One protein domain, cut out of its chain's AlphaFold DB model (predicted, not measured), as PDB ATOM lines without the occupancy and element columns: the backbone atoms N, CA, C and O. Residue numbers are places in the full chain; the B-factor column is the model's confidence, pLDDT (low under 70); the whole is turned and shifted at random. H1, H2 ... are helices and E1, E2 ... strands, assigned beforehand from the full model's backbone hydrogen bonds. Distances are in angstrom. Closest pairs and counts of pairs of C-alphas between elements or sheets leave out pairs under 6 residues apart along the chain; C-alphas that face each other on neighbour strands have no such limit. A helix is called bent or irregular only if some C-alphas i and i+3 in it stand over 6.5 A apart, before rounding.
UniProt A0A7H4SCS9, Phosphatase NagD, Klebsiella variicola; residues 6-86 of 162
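AT A GLANCE: This is residues 6 to 86 of the 162 residues of the protein "Phosphatase NagD" of Klebsiella variicola (UniProt A0A7H4SCS9). Two short parallel strands, E1 and E2, lie side by side as a small sheet, and helices H2 and H3 pack over one face of it, crossing each other at a steep tilt. H1 stands off from H2 and H3 at the far end of a long link, and a long loop, residues 55 to 67, reaches away from the body. The printed part has 81 residues with three named helices and two named strands in the order H1, E1, H2, E2, H3; the sheet's order is E1, E2. The class is mostly helix, with 40 residues, under half of the printed part, in named elements. The whole is compact, with a radius of gyration of the C-alphas of 12.2 A, and spans 35 by 30 by 22 A.

IN THESE COORDINATES: E1 covers residues 25 to 28, 9.7 A from first to last C-alpha, and E2 covers residues 51 to 54, 10.2 A. C-alpha 25 is at (-69.057, -92.391, -11.902). H2, residues 36 to 47, measures 16.2 A. H3, residues 68 to 79, measures 16.5 A and ends with C-alpha 79 at (-73.407, -101.890, -21.161). H3 is irregular, but only just: C-alphas 71 and 74 are 6.53 A apart. H1, residues 6 to 13, measures 10.6 A and begins with C-alpha 6 at (-63.006, -99.558, 3.038).

HOW THE PARTS SIT: E1 and E2 are parallel neighbours, with 17 degrees between their directions. N 26 and O 51 are 2.9 A apart, and so are N 53 and O 26, both within hydrogen-bond range. E1, H2 and E2 form a strand-helix-strand unit, two parallel neighbour strands with a helix between them along the chain, and its crossover is right-handed. The closest C-alphas of E1 and H2 are those of Val 26 and Ala 42, 6.2 A apart. The closest of E2 and H3 are those of Ala 54 and Cys 68, 7.0 A apart. H2 and H3 touch, closest at the C-alphas of Ala 43 and Ile 75, 4.7 A apart, and run the same way at a steep tilt of 60 degrees. H1 is apart from H2, H3 and E2. Residues 53 to 54 of E2 also pair, parallel, with residues 84 to 85. In H1 and H2 every O i to N i+4 pair is within hydrogen-bond range; in H3, 6 of 8 are.

THE WHOLE: The two C-alphas farthest apart are those of Asn 22 and Gly 63, 36.3 A. The printed part, residues 6 to 86, has no cut. The links H1 to E1, 11 residues, and E2 to H3, 13 residues, are long; the link H2 to E2 is tight. The mean pLDDT of the printed part is 96.6, and no printed residue is under 70.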
ATOM      1  N   ALA A   6     -64.098-100.516   3.215       93.06
ATOM      2  CA  ALA A   6     -63.006 -99.558   3.038       93.06
ATOM      3  C   ALA A   6     -63.163 -98.677   1.788       93.06
ATOM      4  O   ALA A   6     -62.848 -97.491   1.840       93.06
ATOM      5  N   LEU A   7     -63.706 -99.220   0.691       94.62
ATOM      6  CA  LEU A   7     -63.910 -98.446  -0.535       94.62
ATOM      7  C   LEU A   7     -64.909 -97.299  -0.320       94.62
ATOM      8  O   LEU A   7     -64.672 -96.188  -0.780       94.62
ATOM      9  N   ILE A   8     -66.001 -97.549   0.413       94.75
ATOM     10  CA  ILE A   8     -66.987 -96.513   0.765       94.75
ATOM     11  C   ILE A   8     -66.314 -95.400   1.573       94.75
ATOM     12  O   ILE A   8     -66.490 -94.219   1.279       94.75
ATOM     13  N   HIS A   9     -65.522 -95.785   2.575       96.06
ATOM     14  CA  HIS A   9     -64.846 -94.844   3.468       96.06
ATOM     15  C   HIS A   9     -63.852 -93.943   2.732       96.06
ATOM     16  O   HIS A   9     -63.863 -92.728   2.923       96.06
ATOM     17  N   GLU A  10     -63.020 -94.513   1.858       96.31
ATOM     18  CA  GLU A  10     -62.041 -93.737   1.090       96.31
ATOM     19  C   GLU A  10     -62.709 -92.794   0.078       96.31
ATOM     20  O   GLU A  10     -62.241 -91.671  -0.108       96.31
ATOM     21  N   LEU A  11     -63.849 -93.183  -0.507       96.81
ATOM     22  CA  LEU A  11     -64.629 -92.287  -1.366       96.81
ATOM     23  C   LEU A  11     -65.201 -91.098  -0.583       96.81
ATOM     24  O   LEU A  11     -65.086 -89.960  -1.040       96.81
ATOM     25  N   TYR A  12     -65.752 -91.328   0.611       96.88
ATOM     26  CA  TYR A  12     -66.237 -90.232   1.454       96.88
ATOM     27  C   TYR A  12     -65.113 -89.294   1.895       96.88
ATOM     28  O   TYR A  12     -65.279 -88.076   1.828       96.88
ATOM     29  N   LYS A  13     -63.947 -89.826   2.286       97.12
ATOM     30  CA  LYS A  13     -62.770 -88.997   2.601       97.12
ATOM     31  C   LYS A  13     -62.320 -88.139   1.423       97.12
ATOM     32  O   LYS A  13     -61.876 -87.015   1.627       97.12
ATOM     33  N   ALA A  14     -62.443 -88.662   0.205       96.56
ATOM     34  CA  ALA A  14     -62.147 -87.933  -1.022       96.56
ATOM     35  C   ALA A  14     -63.251 -86.928  -1.421       96.56
ATOM     36  O   ALA A  14     -63.134 -86.287  -2.463       96.56
ATOM     37  N   GLY A  15     -64.306 -86.770  -0.612       97.62
ATOM     38  CA  GLY A  15     -65.379 -85.796  -0.830       97.62
ATOM     39  C   GLY A  15     -66.478 -86.261  -1.788       97.62
ATOM     40  O   GLY A  15     -67.283 -85.443  -2.230       97.62
ATOM     41  N   PHE A  16     -66.536 -87.552  -2.123       97.56
ATOM     42  CA  PHE A  16     -67.588 -88.080  -2.989       97.56
ATOM     43  C   PHE A  16     -68.904 -88.273  -2.237       97.56
ATOM     44  O   PHE A  16     -68.936 -88.690  -1.079       97.56
ATOM     45  N   THR A  17     -70.008 -88.055  -2.950       97.56
ATOM     46  CA  THR A  17     -71.348 -88.474  -2.526       97.56
ATOM     47  C   THR A  17     -71.714 -89.778  -3.227       97.56
ATOM     48  O   THR A  17     -71.604 -89.888  -4.447       97.56
ATOM     49  N   ILE A  18     -72.164 -90.775  -2.464       96.56
ATOM     50  CA  ILE A  18     -72.625 -92.051  -3.014       96.56
ATOM     51  C   ILE A  18     -74.128 -91.951  -3.271       96.56
ATOM     52  O   ILE A  18     -74.912 -91.793  -2.340       96.56
ATOM     53  N   THR A  19     -74.522 -92.046  -4.538       96.19
ATOM     54  CA  THR A  19     -75.912 -91.902  -4.983       96.19
ATOM     55  C   THR A  19     -76.216 -92.833  -6.159       96.19
ATOM     56  O   THR A  19     -75.305 -93.276  -6.868       96.19
ATOM     57  N   ASP A  20     -77.496 -93.132  -6.358       94.88
ATOM     58  CA  ASP A  20     -78.056 -93.741  -7.566       94.88
ATOM     59  C   ASP A  20     -78.915 -92.753  -8.378       94.88
ATOM     60  O   ASP A  20     -79.635 -93.151  -9.289       94.88
ATOM     61  N   VAL A  21     -78.810 -91.455  -8.091       96.00
ATOM     62  CA  VAL A  21     -79.451 -90.380  -8.855       96.00
ATOM     63  C   VAL A  21     -78.390 -89.671  -9.692       96.00
ATOM     64  O   VAL A  21     -77.555 -88.961  -9.140       96.00
ATOM     65  N   ASN A  22     -78.425 -89.869 -11.014       94.62
ATOM     66  CA  ASN A  22     -77.519 -89.255 -12.001       94.62
ATOM     67  C   ASN A  22     -76.026 -89.246 -11.592       94.62
ATOM     68  O   ASN A  22     -75.424 -88.176 -11.514       94.62
ATOM     69  N   PRO A  23     -75.410 -90.409 -11.310       98.00
ATOM     70  CA  PRO A  23     -74.017 -90.456 -10.882       98.00
ATOM     71  C   PRO A  23     -73.040 -90.171 -12.034       98.00
ATOM     72  O   PRO A  23     -73.151 -90.754 -13.112       98.00
ATOM     73  N   ASP A  24     -72.004 -89.370 -11.768       98.44
ATOM     74  CA  ASP A  24     -70.909 -89.122 -12.723       98.44
ATOM     75  C   ASP A  24     -70.027 -90.363 -12.950       98.44
ATOM     76  O   ASP A  24     -69.444 -90.562 -14.022       98.44
ATOM     77  N   PHE A  25     -69.916 -91.211 -11.922       98.56
ATOM     78  CA  PHE A  25     -69.057 -92.391 -11.902       98.56
ATOM     79  C   PHE A  25     -69.821 -93.639 -11.476       98.56
ATOM     80  O   PHE A  25     -70.589 -93.639 -10.512       98.56
ATOM     81  N   VAL A  26     -69.491 -94.752 -12.123       98.62
ATOM     82  CA  VAL A  26     -69.793 -96.093 -11.629       98.62
ATOM     83  C   VAL A  26     -68.479 -96.718 -11.196       98.62
ATOM     84  O   VAL A  26     -67.632 -97.033 -12.024       98.62
ATOM     85  N   ILE A  27     -68.316 -96.865  -9.882       98.50
ATOM     86  CA  ILE A  27     -67.147 -97.489  -9.262       98.50
ATOM     87  C   ILE A  27     -67.544 -98.871  -8.755       98.50
ATOM     88  O   ILE A  27     -68.509 -98.981  -7.989       98.50
ATOM     89  N   VAL A  28     -66.804 -99.894  -9.181       98.50
ATOM     90  CA  VAL A  28     -66.979-101.289  -8.759       98.50
ATOM     91  C   VAL A  28     -65.754-101.738  -7.967       98.50
ATOM     92  O   VAL A  28     -64.624-101.613  -8.427       98.50
ATOM     93  N   GLY A  29     -65.988-102.237  -6.762       97.06
ATOM     94  CA  GLY A  29     -65.014-102.927  -5.925       97.06
ATOM     95  C   GLY A  29     -65.430-104.376  -5.714       97.06
ATOM     96  O   GLY A  29     -65.855-105.048  -6.651       97.06
ATOM     97  N   GLU A  30     -65.358-104.836  -4.470       94.69
ATOM     98  CA  GLU A  30     -65.872-106.136  -4.037       94.69
ATOM     99  C   GLU A  30     -67.006-105.933  -3.022       94.69
ATOM    100  O   GLU A  30     -66.962-105.020  -2.194       94.69
ATOM    101  N   THR A  31     -68.044-106.762  -3.110       95.69
ATOM    102  CA  THR A  31     -69.075-106.900  -2.075       95.69
ATOM    103  C   THR A  31     -69.733-108.265  -2.191       95.69
ATOM    104  O   THR A  31     -70.034-108.736  -3.293       95.69
ATOM    105  N   ARG A  32     -70.006-108.894  -1.046       94.44
ATOM    106  CA  ARG A  32     -70.753-110.163  -0.996       94.44
ATOM    107  C   ARG A  32     -72.253-109.982  -1.206       94.44
ATOM    108  O   ARG A  32     -72.957-110.953  -1.455       94.44
ATOM    109  N   SER A  33     -72.742-108.748  -1.118       95.88
ATOM    110  CA  SER A  33     -74.146-108.393  -1.332       95.88
ATOM    111  C   SER A  33     -74.472-108.088  -2.796       95.88
ATOM    112  O   SER A  33     -75.574-107.610  -3.083       95.88
ATOM    113  N   PHE A  34     -73.535-108.349  -3.718       97.56
ATOM    114  CA  PHE A  34     -73.750-108.144  -5.144       97.56
ATOM    115  C   PHE A  34     -74.975-108.916  -5.631       97.56
ATOM    116  O   PHE A  34     -75.135-110.107  -5.369       97.56
ATOM    117  N   ASN A  35     -75.855-108.219  -6.342       97.19
ATOM    118  CA  ASN A  35     -77.140-108.753  -6.758       97.19
ATOM    119  C   ASN A  35     -77.589-108.159  -8.099       97.19
ATOM    120  O   ASN A  35     -76.918-107.312  -8.696       97.19
ATOM    121  N   TRP A  36     -78.752-108.617  -8.557       97.94
ATOM    122  CA  TRP A  36     -79.334-108.232  -9.837       97.94
ATOM    123  C   TRP A  36     -79.565-106.717  -9.964       97.94
ATOM    124  O   TRP A  36     -79.189-106.131 -10.976       97.94
ATOM    125  N   GLU A  37     -80.094-106.065  -8.924       97.81
ATOM    126  CA  GLU A  37     -80.368-104.620  -8.929       97.81
ATOM    127  C   GLU A  37     -79.090-103.784  -9.022       97.81
ATOM    128  O   GLU A  37     -79.033-102.799  -9.760       97.81
ATOM    129  N   MET A  38     -78.034-104.192  -8.313       98.25
ATOM    130  CA  MET A  38     -76.731-103.528  -8.402       98.25
ATOM    131  C   MET A  38     -76.157-103.616  -9.816       98.25
ATOM    132  O   MET A  38     -75.696-102.607 -10.353       98.25
ATOM    133  N   MET A  39     -76.210-104.803 -10.426       98.50
ATOM    134  CA  MET A  39     -75.749-105.015 -11.798       98.50
ATOM    135  C   MET A  39     -76.567-104.188 -12.794       98.50
ATOM    136  O   MET A  39     -75.984-103.503 -13.632       98.50
ATOM    137  N   HIS A  40     -77.896-104.213 -12.673       98.50
ATOM    138  CA  HIS A  40     -78.813-103.463 -13.526       98.50
ATOM    139  C   HIS A  40     -78.540-101.955 -13.458       98.50
ATOM    140  O   HIS A  40     -78.267-101.341 -14.490       98.50
ATOM    141  N   LYS A  41     -78.527-101.364 -12.254       98.44
ATOM    142  CA  LYS A  41     -78.257 -99.928 -12.070       98.44
ATOM    143  C   LYS A  41     -76.877 -99.539 -12.594       98.44
ATOM    144  O   LYS A  41     -76.749 -98.558 -13.323       98.44
ATOM    145  N   ALA A  42     -75.842-100.308 -12.255       98.56
ATOM    146  CA  ALA A  42     -74.488-100.033 -12.725       98.56
ATOM    147  C   ALA A  42     -74.403-100.077 -14.258       98.56
ATOM    148  O   ALA A  42     -73.899 -99.135 -14.865       98.56
ATOM    149  N   ALA A  43     -74.949-101.121 -14.888       98.75
ATOM    150  CA  ALA A  43     -74.964-101.245 -16.342       98.75
ATOM    151  C   ALA A  43     -75.751-100.113 -17.011       98.75
ATOM    152  O   ALA A  43     -75.277 -99.549 -17.996       98.75
ATOM    153  N   PHE A  44     -76.901 -99.738 -16.443       98.62
ATOM    154  CA  PHE A  44     -77.709 -98.616 -16.912       98.62
ATOM    155  C   PHE A  44     -76.916 -97.304 -16.897       98.62
ATOM    156  O   PHE A  44     -76.831 -96.630 -17.922       98.62
ATOM    157  N   PHE A  45     -76.279 -96.944 -15.778       98.75
ATOM    158  CA  PHE A  45     -75.509 -95.698 -15.699       98.75
ATOM    159  C   PHE A  45     -74.289 -95.705 -16.623       98.75
ATOM    160  O   PHE A  45     -74.021 -94.705 -17.289       98.75
ATOM    161  N   VAL A  46     -73.580 -96.833 -16.724       98.75
ATOM    162  CA  VAL A  46     -72.443 -96.968 -17.649       98.75
ATOM    163  C   VAL A  46     -72.895 -96.812 -19.104       98.75
ATOM    164  O   VAL A  46     -72.243 -96.093 -19.866       98.75
ATOM    165  N   ALA A  47     -74.010 -97.434 -19.494       98.50
ATOM    166  CA  ALA A  47     -74.571 -97.298 -20.838       98.50
ATOM    167  C   ALA A  47     -74.986 -95.848 -21.148       98.50
ATOM    168  O   ALA A  47     -74.805 -95.387 -22.271       98.50
ATOM    169  N   ASN A  48     -75.448 -95.105 -20.137       98.31
ATOM    170  CA  ASN A  48     -75.833 -93.693 -20.246       98.31
ATOM    171  C   ASN A  48     -74.669 -92.700 -20.057       98.31
ATOM    172  O   ASN A  48     -74.893 -91.501 -19.923       98.31
ATOM    173  N   GLY A  49     -73.419 -93.170 -20.074       98.00
ATOM    174  CA  GLY A  49     -72.248 -92.294 -20.156       98.00
ATOM    175  C   GLY A  49     -71.473 -92.095 -18.857       98.00
ATOM    176  O   GLY A  49     -70.389 -91.512 -18.917       98.00
ATOM    177  N   ALA A  50     -71.927 -92.640 -17.724       98.56
ATOM    178  CA  ALA A  50     -71.161 -92.572 -16.480       98.56
ATOM    179  C   ALA A  50     -69.752 -93.166 -16.665       98.56
ATOM    180  O   ALA A  50     -69.536 -94.126 -17.421       98.56
ATOM    181  N   ARG A  51     -68.768 -92.578 -15.981       98.69
ATOM    182  CA  ARG A  51     -67.370 -93.017 -16.048       98.69
ATOM    183  C   ARG A  51     -67.214 -94.325 -15.284       98.69
ATOM    184  O   ARG A  51     -67.435 -94.369 -14.076       98.69
ATOM    185  N   PHE A  52     -66.829 -95.381 -15.991       98.62
ATOM    186  CA  PHE A  52     -66.761 -96.727 -15.435       98.62
ATOM    187  C   PHE A  52     -65.354 -97.034 -14.902       98.62
ATOM    188  O   PHE A  52     -64.390 -97.055 -15.670       98.62
ATOM    189  N   ILE A  53     -65.230 -97.249 -13.591       98.38
ATOM    190  CA  ILE A  53     -63.969 -97.518 -12.886       98.38
ATOM    191  C   ILE A  53     -64.125 -98.783 -12.040       98.38
ATOM    192  O   ILE A  53     -65.165 -98.996 -11.416       98.38
ATOM    193  N   ALA A  54     -63.084 -99.605 -11.985       98.25
ATOM    194  CA  ALA A  54     -63.045-100.807 -11.166       98.25
ATOM    195  C   ALA A  54     -61.734-100.897 -10.372       98.25
ATOM    196  O   ALA A  54     -60.684-100.450 -10.841       98.25
ATOM    197  N   THR A  55     -61.774-101.447  -9.158       96.75
ATOM    198  CA  THR A  55     -60.603-101.450  -8.262       96.75
ATOM    199  C   THR A  55     -59.488-102.362  -8.754       96.75
ATOM    200  O   THR A  55     -58.328-101.965  -8.710       96.75
ATOM    201  N   ASN A  56     -59.814-103.556  -9.246       94.88
ATOM    202  CA  ASN A  56     -58.848-104.560  -9.698       94.88
ATOM    203  C   ASN A  56     -59.499-105.529 -10.703       94.88
ATOM    204  O   ASN A  56     -60.706-105.758 -10.626       94.88
ATOM    205  N   PRO A  57     -58.732-106.086 -11.656       94.44
ATOM    206  CA  PRO A  57     -59.264-106.954 -12.709       94.44
ATOM    207  C   PRO A  57     -59.460-108.413 -12.280       94.44
ATOM    208  O   PRO A  57     -59.942-109.212 -13.080       94.44
ATOM    209  N   ASP A  58     -59.088-108.780 -11.050       91.31
ATOM    210  CA  ASP A  58     -59.127-110.171 -10.599       91.31
ATOM    211  C   ASP A  58     -60.550-110.726 -10.643       91.31
ATOM    212  O   ASP A  58     -61.496-110.135 -10.113       91.31
ATOM    213  N   THR A  59     -60.708-111.885 -11.276       93.38
ATOM    214  CA  THR A  59     -62.008-112.547 -11.430       93.38
ATOM    215  C   THR A  59     -62.467-113.205 -10.136       93.38
ATOM    216  O   THR A  59     -63.658-113.231  -9.839       93.38
ATOM    217  N   HIS A  60     -61.538-113.725  -9.339       92.19
ATOM    218  CA  HIS A  60     -61.848-114.392  -8.082       92.19
ATOM    219  C   HIS A  60     -60.711-114.272  -7.069       92.19
ATOM    220  O   HIS A  60     -59.537-114.216  -7.431       92.19
ATOM    221  N   GLY A  61     -61.077-114.301  -5.791       86.75
ATOM    222  CA  GLY A  61     -60.161-114.496  -4.676       86.75
ATOM    223  C   GLY A  61     -59.944-115.977  -4.349       86.75
ATOM    224  O   GLY A  61     -60.167-116.877  -5.165       86.75
ATOM    225  N   ARG A  62     -59.520-116.246  -3.109       82.88
ATOM    226  CA  ARG A  62     -59.270-117.604  -2.600       82.88
ATOM    227  C   ARG A  62     -60.532-118.460  -2.682       82.88
ATOM    228  O   ARG A  62     -61.594-118.013  -2.275       82.88
ATOM    229  N   GLY A  63     -60.404-119.706  -3.138       88.50
ATOM    230  CA  GLY A  63     -61.519-120.658  -3.168       88.50
ATOM    231  C   GLY A  63     -62.638-120.277  -4.141       88.50
ATOM    232  O   GLY A  63     -63.792-120.592  -3.869       88.50
ATOM    233  N   TYR A  64     -62.308-119.587  -5.239       89.44
ATOM    234  CA  TYR A  64     -63.250-119.146  -6.279       89.44
ATOM    235  C   TYR A  64     -64.321-118.152  -5.810       89.44
ATOM    236  O   TYR A  64     -65.351-117.995  -6.463       89.44
ATOM    237  N   TYR A  65     -64.086-117.447  -4.701       93.94
ATOM    238  CA  TYR A  65     -64.964-116.355  -4.290       93.94
ATOM    239  C   TYR A  65     -64.929-115.245  -5.350       93.94
ATOM    240  O   TYR A  65     -63.830-114.801  -5.688       93.94
ATOM    241  N   PRO A  66     -66.079-114.794  -5.888       95.81
ATOM    242  CA  PRO A  66     -66.108-113.731  -6.886       95.81
ATOM    243  C   PRO A  66     -65.417-112.462  -6.386       95.81
ATOM    244  O   PRO A  66     -65.712-111.990  -5.291       95.81
ATOM    245  N   ALA A  67     -64.525-111.911  -7.206       95.44
ATOM    246  CA  ALA A  67     -63.849-110.645  -6.944       95.44
ATOM    247  C   ALA A  67     -64.336-109.558  -7.920       95.44
ATOM    248  O   ALA A  67     -65.251-109.780  -8.721       95.44
ATOM    249  N   CYS A  68     -63.737-108.367  -7.854       97.12
ATOM    250  CA  CYS A  68     -64.155-107.186  -8.616       97.12
ATOM    251  C   CYS A  68     -64.338-107.450 -10.123       97.12
ATOM    252  O   CYS A  68     -65.355-107.048 -10.699       97.12
ATOM    253  N   GLY A  69     -63.421-108.185 -10.758       96.88
ATOM    254  CA  GLY A  69     -63.507-108.545 -12.174       96.88
ATOM    255  C   GLY A  69     -64.747-109.379 -12.510       96.88
ATOM    256  O   GLY A  69     -65.417-109.109 -13.508       96.88
ATOM    257  N   ALA A  70     -65.130-110.331 -11.650       97.81
ATOM    258  CA  ALA A  70     -66.362-111.101 -11.846       97.81
ATOM    259  C   ALA A  70     -67.621-110.238 -11.691       97.81
ATOM    260  O   ALA A  70     -68.578-110.420 -12.445       97.81
ATOM    261  N   LEU A  71     -67.619-109.274 -10.764       98.25
ATOM    262  CA  LEU A  71     -68.749-108.349 -10.606       98.25
ATOM    263  C   LEU A  71     -68.877-107.406 -11.815       98.25
ATOM    264  O   LEU A  71     -69.988-107.079 -12.237       98.25
ATOM    265  N   CYS A  72     -67.748-107.007 -12.411       98.50
ATOM    266  CA  CYS A  72     -67.716-106.182 -13.621       98.50
ATOM    267  C   CYS A  72     -68.244-106.920 -14.856       98.50
ATOM    268  O   CYS A  72     -68.919-106.301 -15.673       98.50
ATOM    269  N   ALA A  73     -68.006-108.229 -14.984       98.38
ATOM    270  CA  ALA A  73     -68.298-108.985 -16.205       98.38
ATOM    271  C   ALA A  73     -69.752-108.844 -16.703       98.38
ATOM    272  O   ALA A  73     -69.985-108.639 -17.897       98.38
ATOM    273  N   GLY A  74     -70.740-108.907 -15.803       98.31
ATOM    274  CA  GLY A  74     -72.149-108.709 -16.167       98.31
ATOM    275  C   GLY A  74     -72.448-107.276 -16.616       98.31
ATOM    276  O   GLY A  74     -73.125-107.058 -17.620       98.31
ATOM    277  N   ILE A  75     -71.870-106.294 -15.920       98.69
ATOM    278  CA  ILE A  75     -72.009-104.865 -16.226       98.69
ATOM    279  C   ILE A  75     -71.398-104.553 -17.599       98.69
ATOM    280  O   ILE A  75     -72.025-103.872 -18.413       98.69
ATOM    281  N   GLU A  76     -70.210-105.085 -17.890       98.69
ATOM    282  CA  GLU A  76     -69.548-104.958 -19.192       98.69
ATOM    283  C   GLU A  76     -70.393-105.551 -20.313       98.69
ATOM    284  O   GLU A  76     -70.548-104.940 -21.371       98.69
ATOM    285  N   LYS A  77     -70.971-106.734 -20.078       98.75
ATOM    286  CA  LYS A  77     -71.756-107.434 -21.093       98.75
ATOM    287  C   LYS A  77     -73.045-106.697 -21.444       98.75
ATOM    288  O   LYS A  77     -73.406-106.665 -22.617       98.75
ATOM    289  N   ILE A  78     -73.716-106.115 -20.451       98.62
ATOM    290  CA  ILE A  78     -74.969-105.371 -20.643       98.62
ATOM    291  C   ILE A  78     -74.694-103.988 -21.245       98.62
ATOM    292  O   ILE A  78     -75.381-103.576 -22.174       98.62
ATOM    293  N   SER A  79     -73.695-103.266 -20.729       98.38
ATOM    294  CA  SER A  79     -73.407-101.890 -21.161       98.38
ATOM    295  C   SER A  79     -72.571-101.795 -22.443       98.38
ATOM    296  O   SER A  79     -72.521-100.732 -23.058       98.38
ATOM    297  N   GLY A  80     -71.871-102.868 -22.827       98.38
ATOM    298  CA  GLY A  80     -70.925-102.878 -23.948       98.38
ATOM    299  C   GLY A  80     -69.634-102.090 -23.686       98.38
ATOM    300  O   GLY A  80     -68.848-101.887 -24.612       98.38
ATOM    301  N   ARG A  81     -69.394-101.629 -22.450       98.38
ATOM    302  CA  ARG A  81     -68.243-100.793 -22.076       98.38
ATOM    303  C   ARG A  81     -67.411-101.476 -20.996       98.38
ATOM    304  O   ARG A  81     -67.960-102.024 -20.047       98.38
ATOM    305  N   LYS A  82     -66.086-101.390 -21.117       98.12
ATOM    306  CA  LYS A  82     -65.138-101.896 -20.112       98.12
ATOM    307  C   LYS A  82     -64.779-100.820 -19.084       98.12
ATOM    308  O   LYS A  82     -64.682 -99.652 -19.475       98.12
ATOM    309  N   PRO A  83     -64.562-101.178 -17.808       98.25
ATOM    310  CA  PRO A  83     -64.086-100.230 -16.816       98.25
ATOM    311  C   PRO A  83     -62.606 -99.900 -17.023       98.25
ATOM    312  O   PRO A  83     -61.836-100.675 -17.592       98.25
ATOM    313  N   PHE A  84     -62.189 -98.760 -16.482       97.88
ATOM    314  CA  PHE A  84     -60.784 -98.529 -16.177       97.88
ATOM    315  C   PHE A  84     -60.429 -99.243 -14.866       97.88
ATOM    316  O   PHE A  84     -60.948 -98.883 -13.808       97.88
ATOM    317  N   TYR A  85     -59.548-100.242 -14.934       97.31
ATOM    318  CA  TYR A  85     -59.028-100.924 -13.750       97.31
ATOM    319  C   TYR A  85     -57.879-100.133 -13.122       97.31
ATOM    320  O   TYR A  85     -56.868 -99.859 -13.770       97.31
ATOM    321  N   VAL A  86     -58.040 -99.775 -11.846       96.38
ATOM    322  CA  VAL A  86     -57.038 -99.003 -11.094       96.38
ATOM    323  C   VAL A  86     -55.859 -99.884 -10.687       96.38
ATOM    324  O   VAL A  86     -54.713 -99.467 -10.826       96.38
TER     325      VAL A  86